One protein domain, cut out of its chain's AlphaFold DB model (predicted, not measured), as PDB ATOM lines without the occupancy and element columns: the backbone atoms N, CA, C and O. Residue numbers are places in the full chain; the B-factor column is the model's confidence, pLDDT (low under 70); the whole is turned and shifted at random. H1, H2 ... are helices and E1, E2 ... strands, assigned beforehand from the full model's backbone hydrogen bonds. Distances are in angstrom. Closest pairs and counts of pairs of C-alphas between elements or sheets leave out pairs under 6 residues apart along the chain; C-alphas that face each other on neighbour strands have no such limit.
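Overview. This is residues 3 to 91 of the 101 residues of an uncharacterized protein of Chryseobacterium sp. Leaf394 (UniProt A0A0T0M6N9). A three-stranded sheet, E3 E4 E7, has one long helix, H1, along one of its faces, and a two-stranded ribbon, the hairpin of E5 and E6, leads away from the sheet as a thin arm that makes much of the length. A second, small hairpin, E1 and E2, opens the printed part, with E1 near the helix. The printed part has 89 residues with seven named strands followed by one named helix, in the order E1 E2 E3 E4 E5 E6 E7 H1; its class is mixed, and its three sheets are antiparallel. It is loose, with a radius of gyration of the C-alphas of 17.4 A, and flat, spanning 56 by 34 by 18 A.

Arrangement. Start at E1, residues 3 to 5, and E2, residues 8 to 11, an antiparallel hairpin in which N 3 and O 10 are 2.9 A apart, within hydrogen-bond range. Next look at E3, residues 15 to 23, and E4, residues 26 to 33, a hairpin with antiparallel strands at 163 degrees; N 19 and O 30 are within hydrogen-bond range at 2.8 A. E4 runs on into E5, residues 36 to 41, at 41 degrees. E5 and E6, residues 49 to 54, form an antiparallel hairpin, with N 38 and O 52 within hydrogen-bond range at 2.9 A. Then E7, residues 59 to 63, comes back as the antiparallel neighbour of E4, with N 29 and O 61 within hydrogen-bond range at 2.8 A; E3 and E7 are the edge strands. Last comes H1, residues 66 to 89, on this sheet at a height over the sheet of 9.9 A. It lies over E3 and E4 and runs along the strands, at 9 degrees to E4 on the local plane, giving two layers, a helix on one face of a sheet. The closest C-alphas of E3 and H1, Val 18 and Leu 77, are 6.6 A apart. In H1 every O i to N i+4 pair is within hydrogen-bond range. E5 and H1 are apart.

Along the chain. Find C-alpha 3 at (49.764, 26.580, -34.806), where E1 begins. E3 runs 23.7 A from C-alpha 15 to C-alpha 23, and E4 runs 23.4 A back to C-alpha 33 at (41.084, 37.332, -38.174). E5 is 15.8 A long and E6 15.4 A. H1 runs 34.1 A to C-alpha 89 at (32.318, 18.133, -33.690).

Size, cuts and confidence. The two C-alphas farthest apart are those of Gly 45 and Thr 67, at 56.2 A. The printed part has no cut and no long link; the link from E5 to E6, with 7 residues, is short. The mean pLDDT of the printed part is 89.5, and you will find residue 91 alone under 70.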
ATOM      1  N   TYR A   3      49.133  27.462 -33.832       85.94
ATOM      2  CA  TYR A   3      49.764  26.580 -34.806       85.94
ATOM      3  C   TYR A   3      50.842  27.352 -35.558       85.94
ATOM      4  O   TYR A   3      50.582  28.471 -35.996       85.94
ATOM      5  N   ASP A   4      52.029  26.762 -35.676       88.19
ATOM      6  CA  ASP A   4      53.191  27.345 -36.345       88.19
ATOM      7  C   ASP A   4      53.529  26.530 -37.591       88.19
ATOM      8  O   ASP A   4      53.697  25.308 -37.516       88.19
ATOM      9  N   HIS A   5      53.588  27.206 -38.733       82.75
ATOM     10  CA  HIS A   5      54.023  26.630 -39.993       82.75
ATOM     11  C   HIS A   5      54.515  27.721 -40.950       82.75
ATOM     12  O   HIS A   5      53.988  28.832 -40.979       82.75
ATOM     13  N   GLY A   6      55.548  27.410 -41.741       76.00
ATOM     14  CA  GLY A   6      56.098  28.342 -42.730       76.00
ATOM     15  C   GLY A   6      56.661  29.635 -42.125       76.00
ATOM     16  O   GLY A   6      56.694  30.654 -42.808       76.00
ATOM     17  N   GLY A   7      57.065  29.618 -40.847       83.81
ATOM     18  CA  GLY A   7      57.574  30.793 -40.129       83.81
ATOM     19  C   GLY A   7      56.490  31.725 -39.581       83.81
ATOM     20  O   GLY A   7      56.805  32.841 -39.163       83.81
ATOM     21  N   ILE A   8      55.225  31.294 -39.582       86.62
ATOM     22  CA  ILE A   8      54.091  32.057 -39.056       86.62
ATOM     23  C   ILE A   8      53.356  31.223 -38.011       86.62
ATOM     24  O   ILE A   8      52.892  30.119 -38.286       86.62
ATOM     25  N   ALA A   9      53.169  31.813 -36.831       90.44
ATOM     26  CA  ALA A   9      52.355  31.251 -35.763       90.44
ATOM     27  C   ALA A   9      50.997  31.962 -35.672       90.44
ATOM     28  O   ALA A   9      50.933  33.167 -35.419       90.44
ATOM     29  N   LEU A  10      49.900  31.216 -35.839       89.75
ATOM     30  CA  LEU A  10      48.531  31.743 -35.825       89.75
ATOM     31  C   LEU A  10      47.695  31.128 -34.705       89.75
ATOM     32  O   LEU A  10      47.723  29.919 -34.477       89.75
ATOM     33  N   ASN A  11      46.875  31.948 -34.039       89.06
ATOM     34  CA  ASN A  11      45.811  31.431 -33.182       89.06
ATOM     35  C   ASN A  11      44.594  31.052 -34.033       89.06
ATOM     36  O   ASN A  11      43.818  31.921 -34.436       89.06
ATOM     37  N   LEU A  12      44.397  29.751 -34.237       88.75
ATOM     38  CA  LEU A  12      43.315  29.215 -35.059       88.75
ATOM     39  C   LEU A  12      41.916  29.563 -34.514       88.75
ATOM     40  O   LEU A  12      40.981  29.693 -35.284       88.75
ATOM     41  N   PHE A  13      41.736  29.824 -33.213       86.94
ATOM     42  CA  PHE A  13      40.415  30.265 -32.724       86.94
ATOM     43  C   PHE A  13      40.001  31.646 -33.242       86.94
ATOM     44  O   PHE A  13      38.814  31.943 -33.300       86.94
ATOM     45  N   ASN A  14      40.972  32.484 -33.608       87.38
ATOM     46  CA  ASN A  14      40.714  33.845 -34.069       87.38
ATOM     47  C   ASN A  14      40.795  33.967 -35.589       87.38
ATOM     48  O   ASN A  14      40.453  35.021 -36.119       87.38
ATOM     49  N   LEU A  15      41.287  32.943 -36.285       90.38
ATOM     50  CA  LEU A  15      41.391  32.955 -37.736       90.38
ATOM     51  C   LEU A  15      39.972  32.878 -38.325       90.38
ATOM     52  O   LEU A  15      39.114  32.156 -37.838       90.38
ATOM     53  N   LYS A  16      39.701  33.701 -39.329       91.00
ATOM     54  CA  LYS A  16      38.405  33.817 -40.006       91.00
ATOM     55  C   LYS A  16      38.493  33.247 -41.415       91.00
ATOM     56  O   LYS A  16      37.580  32.560 -41.866       91.00
ATOM     57  N   ALA A  17      39.576  33.562 -42.121       91.50
ATOM     58  CA  ALA A  17      39.798  33.105 -43.483       91.50
ATOM     59  C   ALA A  17      41.290  32.999 -43.805       91.50
ATOM     60  O   ALA A  17      42.101  33.794 -43.330       91.50
ATOM     61  N   VAL A  18      41.609  32.048 -44.681       94.38
ATOM     62  CA  VAL A  18      42.893  31.943 -45.377       94.38
ATOM     63  C   VAL A  18      42.633  32.243 -46.848       94.38
ATOM     64  O   VAL A  18      41.788  31.598 -47.476       94.38
ATOM     65  N   LYS A  19      43.331  33.232 -47.398       95.12
ATOM     66  CA  LYS A  19      43.209  33.655 -48.794       95.12
ATOM     67  C   LYS A  19      44.555  33.563 -49.493       95.12
ATOM     68  O   LYS A  19      45.601  33.709 -48.867       95.12
ATOM     69  N   LYS A  20      44.493  33.383 -50.804       95.31
ATOM     70  CA  LYS A  20      45.630  33.456 -51.714       95.31
ATOM     71  C   LYS A  20      45.352  34.555 -52.732       95.31
ATOM     72  O   LYS A  20      44.290  34.553 -53.353       95.31
ATOM     73  N   GLU A  21      46.298  35.466 -52.906       96.56
ATOM     74  CA  GLU A  21      46.245  36.537 -53.903       96.56
ATOM     75  C   GLU A  21      47.467  36.420 -54.819       96.56
ATOM     76  O   GLU A  21      48.589  36.327 -54.334       96.56
ATOM     77  N   ILE A  22      47.252  36.407 -56.135       96.00
ATOM     78  CA  ILE A  22      48.312  36.281 -57.149       96.00
ATOM     79  C   ILE A  22      48.415  37.607 -57.903       96.00
ATOM     80  O   ILE A  22      47.387  38.166 -58.297       96.00
ATOM     81  N   SER A  23      49.635  38.091 -58.130       91.19
ATOM     82  CA  SER A  23      49.908  39.315 -58.879       91.19
ATOM     83  C   SER A  23      51.033  39.088 -59.896       91.19
ATOM     84  O   SER A  23      52.212  39.319 -59.657       91.19
ATOM     85  N   GLY A  24      50.663  38.658 -61.102       90.00
ATOM     86  CA  GLY A  24      51.644  38.370 -62.147       90.00
ATOM     87  C   GLY A  24      52.437  37.103 -61.829       90.00
ATOM     88  O   GLY A  24      51.876  36.011 -61.890       90.00
ATOM     89  N   HIS A  25      53.731  37.253 -61.535       88.25
ATOM     90  CA  HIS A  25      54.632  36.135 -61.222       88.25
ATOM     91  C   HIS A  25      54.826  35.901 -59.722       88.25
ATOM     92  O   HIS A  25      55.412  34.891 -59.358       88.25
ATOM     93  N   ASP A  26      54.322  36.797 -58.875       94.31
ATOM     94  CA  ASP A  26      54.383  36.678 -57.424       94.31
ATOM     95  C   ASP A  26      52.983  36.487 -56.826       94.31
ATOM     96  O   ASP A  26      51.945  36.543 -57.506       94.31
ATOM     97  N   GLY A  27      52.940  36.235 -55.526       96.06
ATOM     98  CA  GLY A  27      51.689  36.261 -54.795       96.06
ATOM     99  C   GLY A  27      51.885  36.284 -53.294       96.06
ATOM    100  O   GLY A  27      52.989  36.428 -52.768       96.06
ATOM    101  N   LYS A  28      50.771  36.193 -52.581       96.19
ATOM    102  CA  LYS A  28      50.756  36.263 -51.126       96.19
ATOM    103  C   LYS A  28      49.625  35.446 -50.524       96.19
ATOM    104  O   LYS A  28      48.523  35.360 -51.075       96.19
ATOM    105  N   LEU A  29      49.901  34.897 -49.350       96.06
ATOM    106  CA  LEU A  29      48.890  34.384 -48.436       96.06
ATOM    107  C   LEU A  29      48.414  35.505 -47.531       96.06
ATOM    108  O   LEU A  29      49.226  36.264 -47.006       96.06
ATOM    109  N   VAL A  30      47.103  35.586 -47.329       95.62
ATOM    110  CA  VAL A  30      46.471  36.556 -46.435       95.62
ATOM    111  C   VAL A  30      45.628  35.806 -45.412       95.62
ATOM    112  O   VAL A  30      44.695  35.079 -45.759       95.62
ATOM    113  N   PHE A  31      45.950  36.011 -44.141       94.81
ATOM    114  CA  PHE A  31      45.232  35.471 -42.995       94.81
ATOM    115  C   PHE A  31      44.379  36.574 -42.387       94.81
ATOM    116  O   PHE A  31      44.896  37.580 -41.895       94.81
ATOM    117  N   GLU A  32      43.063  36.403 -42.439       93.50
ATOM    118  CA  GLU A  32      42.110  37.338 -41.845       93.50
ATOM    119  C   GLU A  32      41.637  36.811 -40.505       93.50
ATOM    120  O   GLU A  32      41.312  35.634 -40.388       93.50
ATOM    121  N   PHE A  33      41.521  37.693 -39.518       91.31
ATOM    122  CA  PHE A  33      41.084  37.332 -38.174       91.31
ATOM    123  C   PHE A  33      39.720  37.934 -37.858       91.31
ATOM    124  O   PHE A  33      39.307  38.945 -38.434       91.31
ATOM    125  N   HIS A  34      39.017  37.317 -36.916       86.50
ATOM    126  CA  HIS A  34      37.857  37.929 -36.292       86.50
ATOM    127  C   HIS A  34      38.261  39.231 -35.590       86.50
ATOM    128  O   HIS A  34      39.374  39.368 -35.066       86.50
ATOM    129  N   ASN A  35      37.335  40.190 -35.590       85.56
ATOM    130  CA  ASN A  35      37.500  41.432 -34.851       85.56
ATOM    131  C   ASN A  35      37.689  41.135 -33.364       85.56
ATOM    132  O   ASN A  35      37.081  40.217 -32.813       85.56
ATOM    133  N   MET A  36      38.503  41.951 -32.706       82.31
ATOM    134  CA  MET A  36      38.632  41.895 -31.259       82.31
ATOM    135  C   MET A  36      37.435  42.607 -30.632       82.31
ATOM    136  O   MET A  36      37.213  43.788 -30.893       82.31
ATOM    137  N   ILE A  37      36.688  41.908 -29.783       84.31
ATOM    138  CA  ILE A  37      35.632  42.510 -28.969       84.31
ATOM    139  C   ILE A  37      36.214  42.844 -27.596       84.31
ATOM    140  O   ILE A  37      36.855  41.998 -26.969       84.31
ATOM    141  N   ARG A  38      36.018  44.078 -27.129       84.06
ATOM    142  CA  ARG A  38      36.427  44.501 -25.786       84.06
ATOM    143  C   ARG A  38      35.296  45.259 -25.112       84.06
ATOM    144  O   ARG A  38      34.788  46.223 -25.679       84.06
ATOM    145  N   SER A  39      34.991  44.871 -23.880       88.19
ATOM    146  CA  SER A  39      34.130  45.656 -23.004       88.19
ATOM    147  C   SER A  39      34.899  46.885 -22.519       88.19
ATOM    148  O   SER A  39      35.986  46.767 -21.940       88.19
ATOM    149  N   VAL A  40      34.380  48.068 -22.821       90.56
ATOM    150  CA  VAL A  40      34.990  49.352 -22.473       90.56
ATOM    151  C   VAL A  40      33.964  50.254 -21.815       90.56
ATOM    152  O   VAL A  40      32.796  50.283 -22.196       90.56
ATOM    153  N   GLU A  41      34.418  51.003 -20.819       92.06
ATOM    154  CA  GLU A  41      33.574  51.980 -20.147       92.06
ATOM    155  C   GLU A  41      33.256  53.135 -21.111       92.06
ATOM    156  O   GLU A  41      34.150  53.661 -21.785       92.06
ATOM    157  N   THR A  42      31.979  53.511 -21.211       87.12
ATOM    158  CA  THR A  42      31.513  54.512 -22.188       87.12
ATOM    159  C   THR A  42      32.064  55.898 -21.884       87.12
ATOM    160  O   THR A  42      32.483  56.621 -22.786       87.12
ATOM    161  N   THR A  43      32.091  56.244 -20.598       87.94
ATOM    162  CA  THR A  43      32.703  57.450 -20.039       87.94
ATOM    163  C   THR A  43      33.387  57.079 -18.731       87.94
ATOM    164  O   THR A  43      32.825  56.314 -17.949       87.94
ATOM    165  N   ALA A  44      34.578  57.625 -18.479       85.25
ATOM    166  CA  ALA A  44      35.342  57.318 -17.273       85.25
ATOM    167  C   ALA A  44      34.521  57.589 -15.999       85.25
ATOM    168  O   ALA A  44      34.065  58.714 -15.781       85.25
ATOM    169  N   GLY A  45      34.345  56.560 -15.168       85.88
ATOM    170  CA  GLY A  45      33.606  56.647 -13.904       85.88
ATOM    171  C   GLY A  45      32.079  56.604 -14.037       85.88
ATOM    172  O   GLY A  45      31.385  56.858 -13.055       85.88
ATOM    173  N   SER A  46      31.546  56.295 -15.222       90.12
ATOM    174  CA  SER A  46      30.100  56.124 -15.430       90.12
ATOM    175  C   SER A  46      29.567  54.792 -14.901       90.12
ATOM    176  O   SER A  46      28.372  54.682 -14.632       90.12
ATOM    177  N   GLY A  47      30.421  53.769 -14.779       89.12
ATOM    178  CA  GLY A  47      30.017  52.399 -14.460       89.12
ATOM    179  C   GLY A  47      29.234  51.698 -15.578       89.12
ATOM    180  O   GLY A  47      28.763  50.580 -15.377       89.12
ATOM    181  N   ILE A  48      29.087  52.331 -16.749       90.50
ATOM    182  CA  ILE A  48      28.367  51.792 -17.908       90.50
ATOM    183  C   ILE A  48      29.387  51.243 -18.902       90.50
ATOM    184  O   ILE A  48      30.233  51.982 -19.410       90.50
ATOM    185  N   PHE A  49      29.278  49.950 -19.203       91.00
ATOM    186  CA  PHE A  49      30.160  49.242 -20.125       91.00
ATOM    187  C   PHE A  49      29.444  48.916 -21.429       91.00
ATOM    188  O   PHE A  49      28.292  48.481 -21.426       91.00
ATOM    189  N   GLU A  50      30.153  49.094 -22.537       90.94
ATOM    190  CA  GLU A  50      29.710  48.706 -23.871       90.94
ATOM    191  C   GLU A  50      30.767  47.831 -24.539       90.94
ATOM    192  O   GLU A  50      31.972  48.080 -24.429       90.94
ATOM    193  N   ASP A  51      30.310  46.827 -25.281       90.31
ATOM    194  CA  ASP A  51      31.187  46.014 -26.109       90.31
ATOM    195  C   ASP A  51      31.512  46.753 -27.405       90.31
ATOM    196  O   ASP A  51      30.635  47.070 -28.213       90.31
ATOM    197  N   LYS A  52      32.802  47.021 -27.622       85.69
ATOM    198  CA  LYS A  52      33.302  47.619 -28.861       85.69
ATOM    199  C   LYS A  52      34.092  46.602 -29.667       85.69
ATOM    200  O   LYS A  52      34.947  45.890 -29.144       85.69
ATOM    201  N   SER A  53      33.801  46.569 -30.966       84.69
ATOM    202  CA  SER A  53      34.502  45.754 -31.955       84.69
ATOM    203  C   SER A  53      35.629  46.558 -32.595       84.69
ATOM    204  O   SER A  53      35.386  47.600 -33.200       84.69
ATOM    205  N   TYR A  54      36.845  46.030 -32.536       82.44
ATOM    206  CA  TYR A  54      38.043  46.601 -33.143       82.44
ATOM    207  C   TYR A  54      38.510  45.712 -34.297       82.44
ATOM    208  O   TYR A  54      38.599  44.490 -34.150       82.44
ATOM    209  N   SER A  55      38.799  46.320 -35.450       80.25
ATOM    210  CA  SER A  55      39.296  45.597 -36.623       80.25
ATOM    211  C   SER A  55      40.632  44.939 -36.312       80.25
ATOM    212  O   SER A  55      41.555  45.610 -35.845       80.25
ATOM    213  N   ASN A  56      40.746  43.652 -36.610       84.44
ATOM    214  CA  ASN A  56      42.009  42.951 -36.479       84.44
ATOM    215  C   ASN A  56      42.790  43.049 -37.795       84.44
ATOM    216  O   ASN A  56      42.210  42.893 -38.872       84.44
ATOM    217  N   ALA A  57      44.086  43.347 -37.714       84.81
ATOM    218  CA  ALA A  57      44.924  43.445 -38.901       84.81
ATOM    219  C   ALA A  57      45.128  42.049 -39.502       84.81
ATOM    220  O   ALA A  57      45.337  41.079 -38.772       84.81
ATOM    221  N   SER A  58      45.068  41.942 -40.830       90.50
ATOM    222  CA  SER A  58      45.450  40.704 -41.499       90.50
ATOM    223  C   SER A  58      46.958  40.484 -41.395       90.50
ATOM    224  O   SER A  58      47.746  41.431 -41.323       90.50
ATOM    225  N   ILE A  59      47.364  39.217 -41.413       92.19
ATOM    226  CA  ILE A  59      48.768  38.828 -41.560       92.19
ATOM    227  C   ILE A  59      48.971  38.397 -43.007       92.19
ATOM    228  O   ILE A  59      48.120  37.716 -43.576       92.19
ATOM    229  N   THR A  60      50.079  38.817 -43.612       94.44
ATOM    230  CA  THR A  60      50.399  38.523 -45.011       94.44
ATOM    231  C   THR A  60      51.775  37.883 -45.120       94.44
ATOM    232  O   THR A  60      52.722  38.366 -44.503       94.44
ATOM    233  N   GLN A  61      51.883  36.833 -45.933       93.75
ATOM    234  CA  GLN A  61      53.146  36.197 -46.303       93.75
ATOM    235  C   GLN A  61      53.333  36.283 -47.811       93.75
ATOM    236  O   GLN A  61      52.441  35.879 -48.552       93.75
ATOM    237  N   TYR A  62      54.469  36.811 -48.257       94.56
ATOM    238  CA  TYR A  62      54.774  36.996 -49.674       94.56
ATOM    239  C   TYR A  62      55.586  35.825 -50.220       94.56
ATOM    240  O   TYR A  62      56.432  35.278 -49.515       94.56
ATOM    241  N   PHE A  63      55.330  35.485 -51.479       95.12
ATOM    242  CA  PHE A  63      55.976  34.398 -52.200       95.12
ATOM    243  C   PHE A  63      56.369  34.870 -53.598       95.12
ATOM    244  O   PHE A  63      55.547  35.428 -54.327       95.12
ATOM    245  N   GLU A  64      57.626  34.626 -53.962       94.56
ATOM    246  CA  GLU A  64      58.154  34.892 -55.306       94.56
ATOM    247  C   GLU A  64      57.914  33.712 -56.263       94.56
ATOM    248  O   GLU A  64      57.871  33.908 -57.474       94.56
ATOM    249  N   ASP A  65      57.722  32.500 -55.728       94.88
ATOM    250  CA  ASP A  65      57.356  31.299 -56.485       94.88
ATOM    251  C   ASP A  65      55.881  30.943 -56.237       94.88
ATOM    252  O   ASP A  65      55.442  30.717 -55.105       94.88
ATOM    253  N   LEU A  66      55.099  30.875 -57.318       95.06
ATOM    254  CA  LEU A  66      53.682  30.511 -57.265       95.06
ATOM    255  C   LEU A  66      53.451  29.045 -56.870       95.06
ATOM    256  O   LEU A  66      52.374  28.712 -56.371       95.06
ATOM    257  N   THR A  67      54.434  28.175 -57.089       95.44
ATOM    258  CA  THR A  67      54.398  26.767 -56.677       95.44
ATOM    259  C   THR A  67      54.479  26.664 -55.160       95.44
ATOM    260  O   THR A  67      53.654  25.983 -54.550       95.44
ATOM    261  N   ASP A  68      55.410  27.402 -54.551       94.19
ATOM    262  CA  ASP A  68      55.538  27.487 -53.095       94.19
ATOM    263  C   ASP A  68      54.290  28.126 -52.482       94.19
ATOM    264  O   ASP A  68      53.740  27.612 -51.505       94.19
ATOM    265  N   LEU A  69      53.778  29.200 -53.098       95.19
ATOM    266  CA  LEU A  69      52.522  29.824 -52.680       95.19
ATOM    267  C   LEU A  69      51.366  28.816 -52.651       95.19
ATOM    268  O   LEU A  69      50.580  28.808 -51.702       95.19
ATOM    269  N   GLU A  70      51.234  27.995 -53.695       96.12
ATOM    270  CA  GLU A  70      50.176  26.989 -53.773       96.12
ATOM    271  C   GLU A  70      50.349  25.902 -52.717       96.12
ATOM    272  O   GLU A  70      49.375  25.552 -52.048       96.12
ATOM    273  N   LEU A  71      51.574  25.404 -52.532       95.81
ATOM    274  CA  LEU A  71      51.875  24.399 -51.519       95.81
ATOM    275  C   LEU A  71      51.457  24.893 -50.129       95.81
ATOM    276  O   LEU A  71      50.621  24.266 -49.474       95.81
ATOM    277  N   HIS A  72      51.949  26.066 -49.728       94.88
ATOM    278  CA  HIS A  72      51.634  26.640 -48.423       94.88
ATOM    279  C   HIS A  72      50.151  26.996 -48.278       94.88
ATOM    280  O   HIS A  72      49.585  26.861 -47.188       94.88
ATOM    281  N   TYR A  73      49.488  27.428 -49.356       95.88
ATOM    282  CA  TYR A  73      48.047  27.670 -49.333       95.88
ATOM    283  C   TYR A  73      47.267  26.403 -48.982       95.88
ATOM    284  O   TYR A  73      46.405  26.438 -48.099       95.88
ATOM    285  N   GLN A  74      47.575  25.287 -49.648       96.69
ATOM    286  CA  GLN A  74      46.888  24.017 -49.421       96.69
ATOM    287  C   GLN A  74      47.174  23.455 -48.027       96.69
ATOM    288  O   GLN A  74      46.258  22.947 -47.376       96.69
ATOM    289  N   GLU A  75      48.403  23.598 -47.531       94.69
ATOM    290  CA  GLU A  75      48.761  23.195 -46.169       94.69
ATOM    291  C   GLU A  75      47.940  23.970 -45.129       94.69
ATOM    292  O   GLU A  75      47.247  23.362 -44.304       94.69
ATOM    293  N   TRP A  76      47.925  25.304 -45.211       94.88
ATOM    294  CA  TRP A  76      47.142  26.144 -44.300       94.88
ATOM    295  C   TRP A  76      45.638  25.892 -44.404       94.88
ATOM    296  O   TRP A  76      44.954  25.829 -43.378       94.88
ATOM    297  N   LEU A  77      45.111  25.718 -45.617       94.06
ATOM    298  CA  LEU A  77      43.702  25.400 -45.834       94.06
ATOM    299  C   LEU A  77      43.334  24.037 -45.232       94.06
ATOM    300  O   LEU A  77      42.269  23.900 -44.619       94.06
ATOM    301  N   GLY A  78      44.216  23.045 -45.360       93.31
ATOM    302  CA  GLY A  78      44.059  21.723 -44.760       93.31
ATOM    303  C   GLY A  78      44.003  21.787 -43.235       93.31
ATOM    304  O   GLY A  78      43.055  21.277 -42.634       93.31
ATOM    305  N   ILE A  79      44.961  22.479 -42.610       92.00
ATOM    306  CA  ILE A  79      44.996  22.700 -41.154       92.00
ATOM    307  C   ILE A  79      43.719  23.405 -40.689       92.00
ATOM    308  O   ILE A  79      43.081  22.980 -39.723       92.00
ATOM    309  N   TRP A  80      43.311  24.457 -41.401       91.69
ATOM    310  CA  TRP A  80      42.108  25.217 -41.083       91.69
ATOM    311  C   TRP A  80      40.841  24.362 -41.159       91.69
ATOM    312  O   TRP A  80      40.007  24.371 -40.252       91.69
ATOM    313  N   THR A  81      40.716  23.562 -42.213       90.62
ATOM    314  CA  THR A  81      39.569  22.672 -42.422       90.62
ATOM    315  C   THR A  81      39.495  21.593 -41.340       90.62
ATOM    316  O   THR A  81      38.426  21.344 -40.786       90.62
ATOM    317  N   GLN A  82      40.628  20.990 -40.973       90.88
ATOM    318  CA  GLN A  82      40.678  19.992 -39.899       90.88
ATOM    319  C   GLN A  82      40.314  20.602 -38.543       90.88
ATOM    320  O   GLN A  82      39.524  20.024 -37.796       90.88
ATOM    321  N   PHE A  83      40.849  21.786 -38.239       89.50
ATOM    322  CA  PHE A  83      40.551  22.483 -36.995       89.50
ATOM    323  C   PHE A  83      39.071  22.866 -36.895       89.50
ATOM    324  O   PHE A  83      38.429  22.590 -35.886       89.50
ATOM    325  N   THR A  84      38.501  23.457 -37.947       86.62
ATOM    326  CA  THR A  84      37.080  23.832 -37.957       86.62
ATOM    327  C   THR A  84      36.173  22.611 -37.811       86.62
ATOM    328  O   THR A  84      35.243  22.649 -37.007       86.62
ATOM    329  N   ALA A  85      36.476  21.499 -38.490       87.31
ATOM    330  CA  ALA A  85      35.751  20.240 -38.314       87.31
ATOM    331  C   ALA A  85      35.846  19.710 -36.872       87.31
ATOM    332  O   ALA A  85      34.831  19.323 -36.293       87.31
ATOM    333  N   TYR A  86      37.039  19.734 -36.268       85.69
ATOM    334  CA  TYR A  86      37.245  19.344 -34.870       85.69
ATOM    335  C   TYR A  86      36.400  20.188 -33.910       85.69
ATOM    336  O   TYR A  86      35.702  19.638 -33.063       85.69
ATOM    337  N   VAL A  87      36.414  21.514 -34.060       83.12
ATOM    338  CA  VAL A  87      35.684  22.413 -33.156       83.12
ATOM    339  C   VAL A  87      34.165  22.268 -33.304       83.12
ATOM    340  O   VAL A  87      33.465  22.258 -32.293       83.12
ATOM    341  N   ILE A  88      33.655  22.086 -34.526       77.19
ATOM    342  CA  ILE A  88      32.227  21.812 -34.773       77.19
ATOM    343  C   ILE A  88      31.802  20.498 -34.117       77.19
ATOM    344  O   ILE A  88      30.760  20.443 -33.467       77.19
ATOM    345  N   ASN A  89      32.615  19.447 -34.260       76.56
ATOM    346  CA  ASN A  89      32.318  18.133 -33.690       76.56
ATOM    347  C   ASN A  89      32.363  18.114 -32.155       76.56
ATOM    348  O   ASN A  89      31.806  17.205 -31.548       76.56
ATOM    349  N   LEU A  90      33.015  19.094 -31.524       70.69
ATOM    350  CA  LEU A  90      33.058  19.227 -30.069       70.69
ATOM    351  C   LEU A  90      31.853  19.969 -29.470       70.69
ATOM    352  O   LEU A  90      31.837  20.159 -28.256       70.69
ATOM    353  N   GLU A  91      30.890  20.427 -30.283       63.25
ATOM    354  CA  GLU A  91      29.774  21.292 -29.849       63.25
ATOM    355  C   GLU A  91      30.232  22.494 -29.003       63.25
ATOM    356  O   GLU A  91      29.477  23.051 -28.203       63.25
TER     357      GLU A  91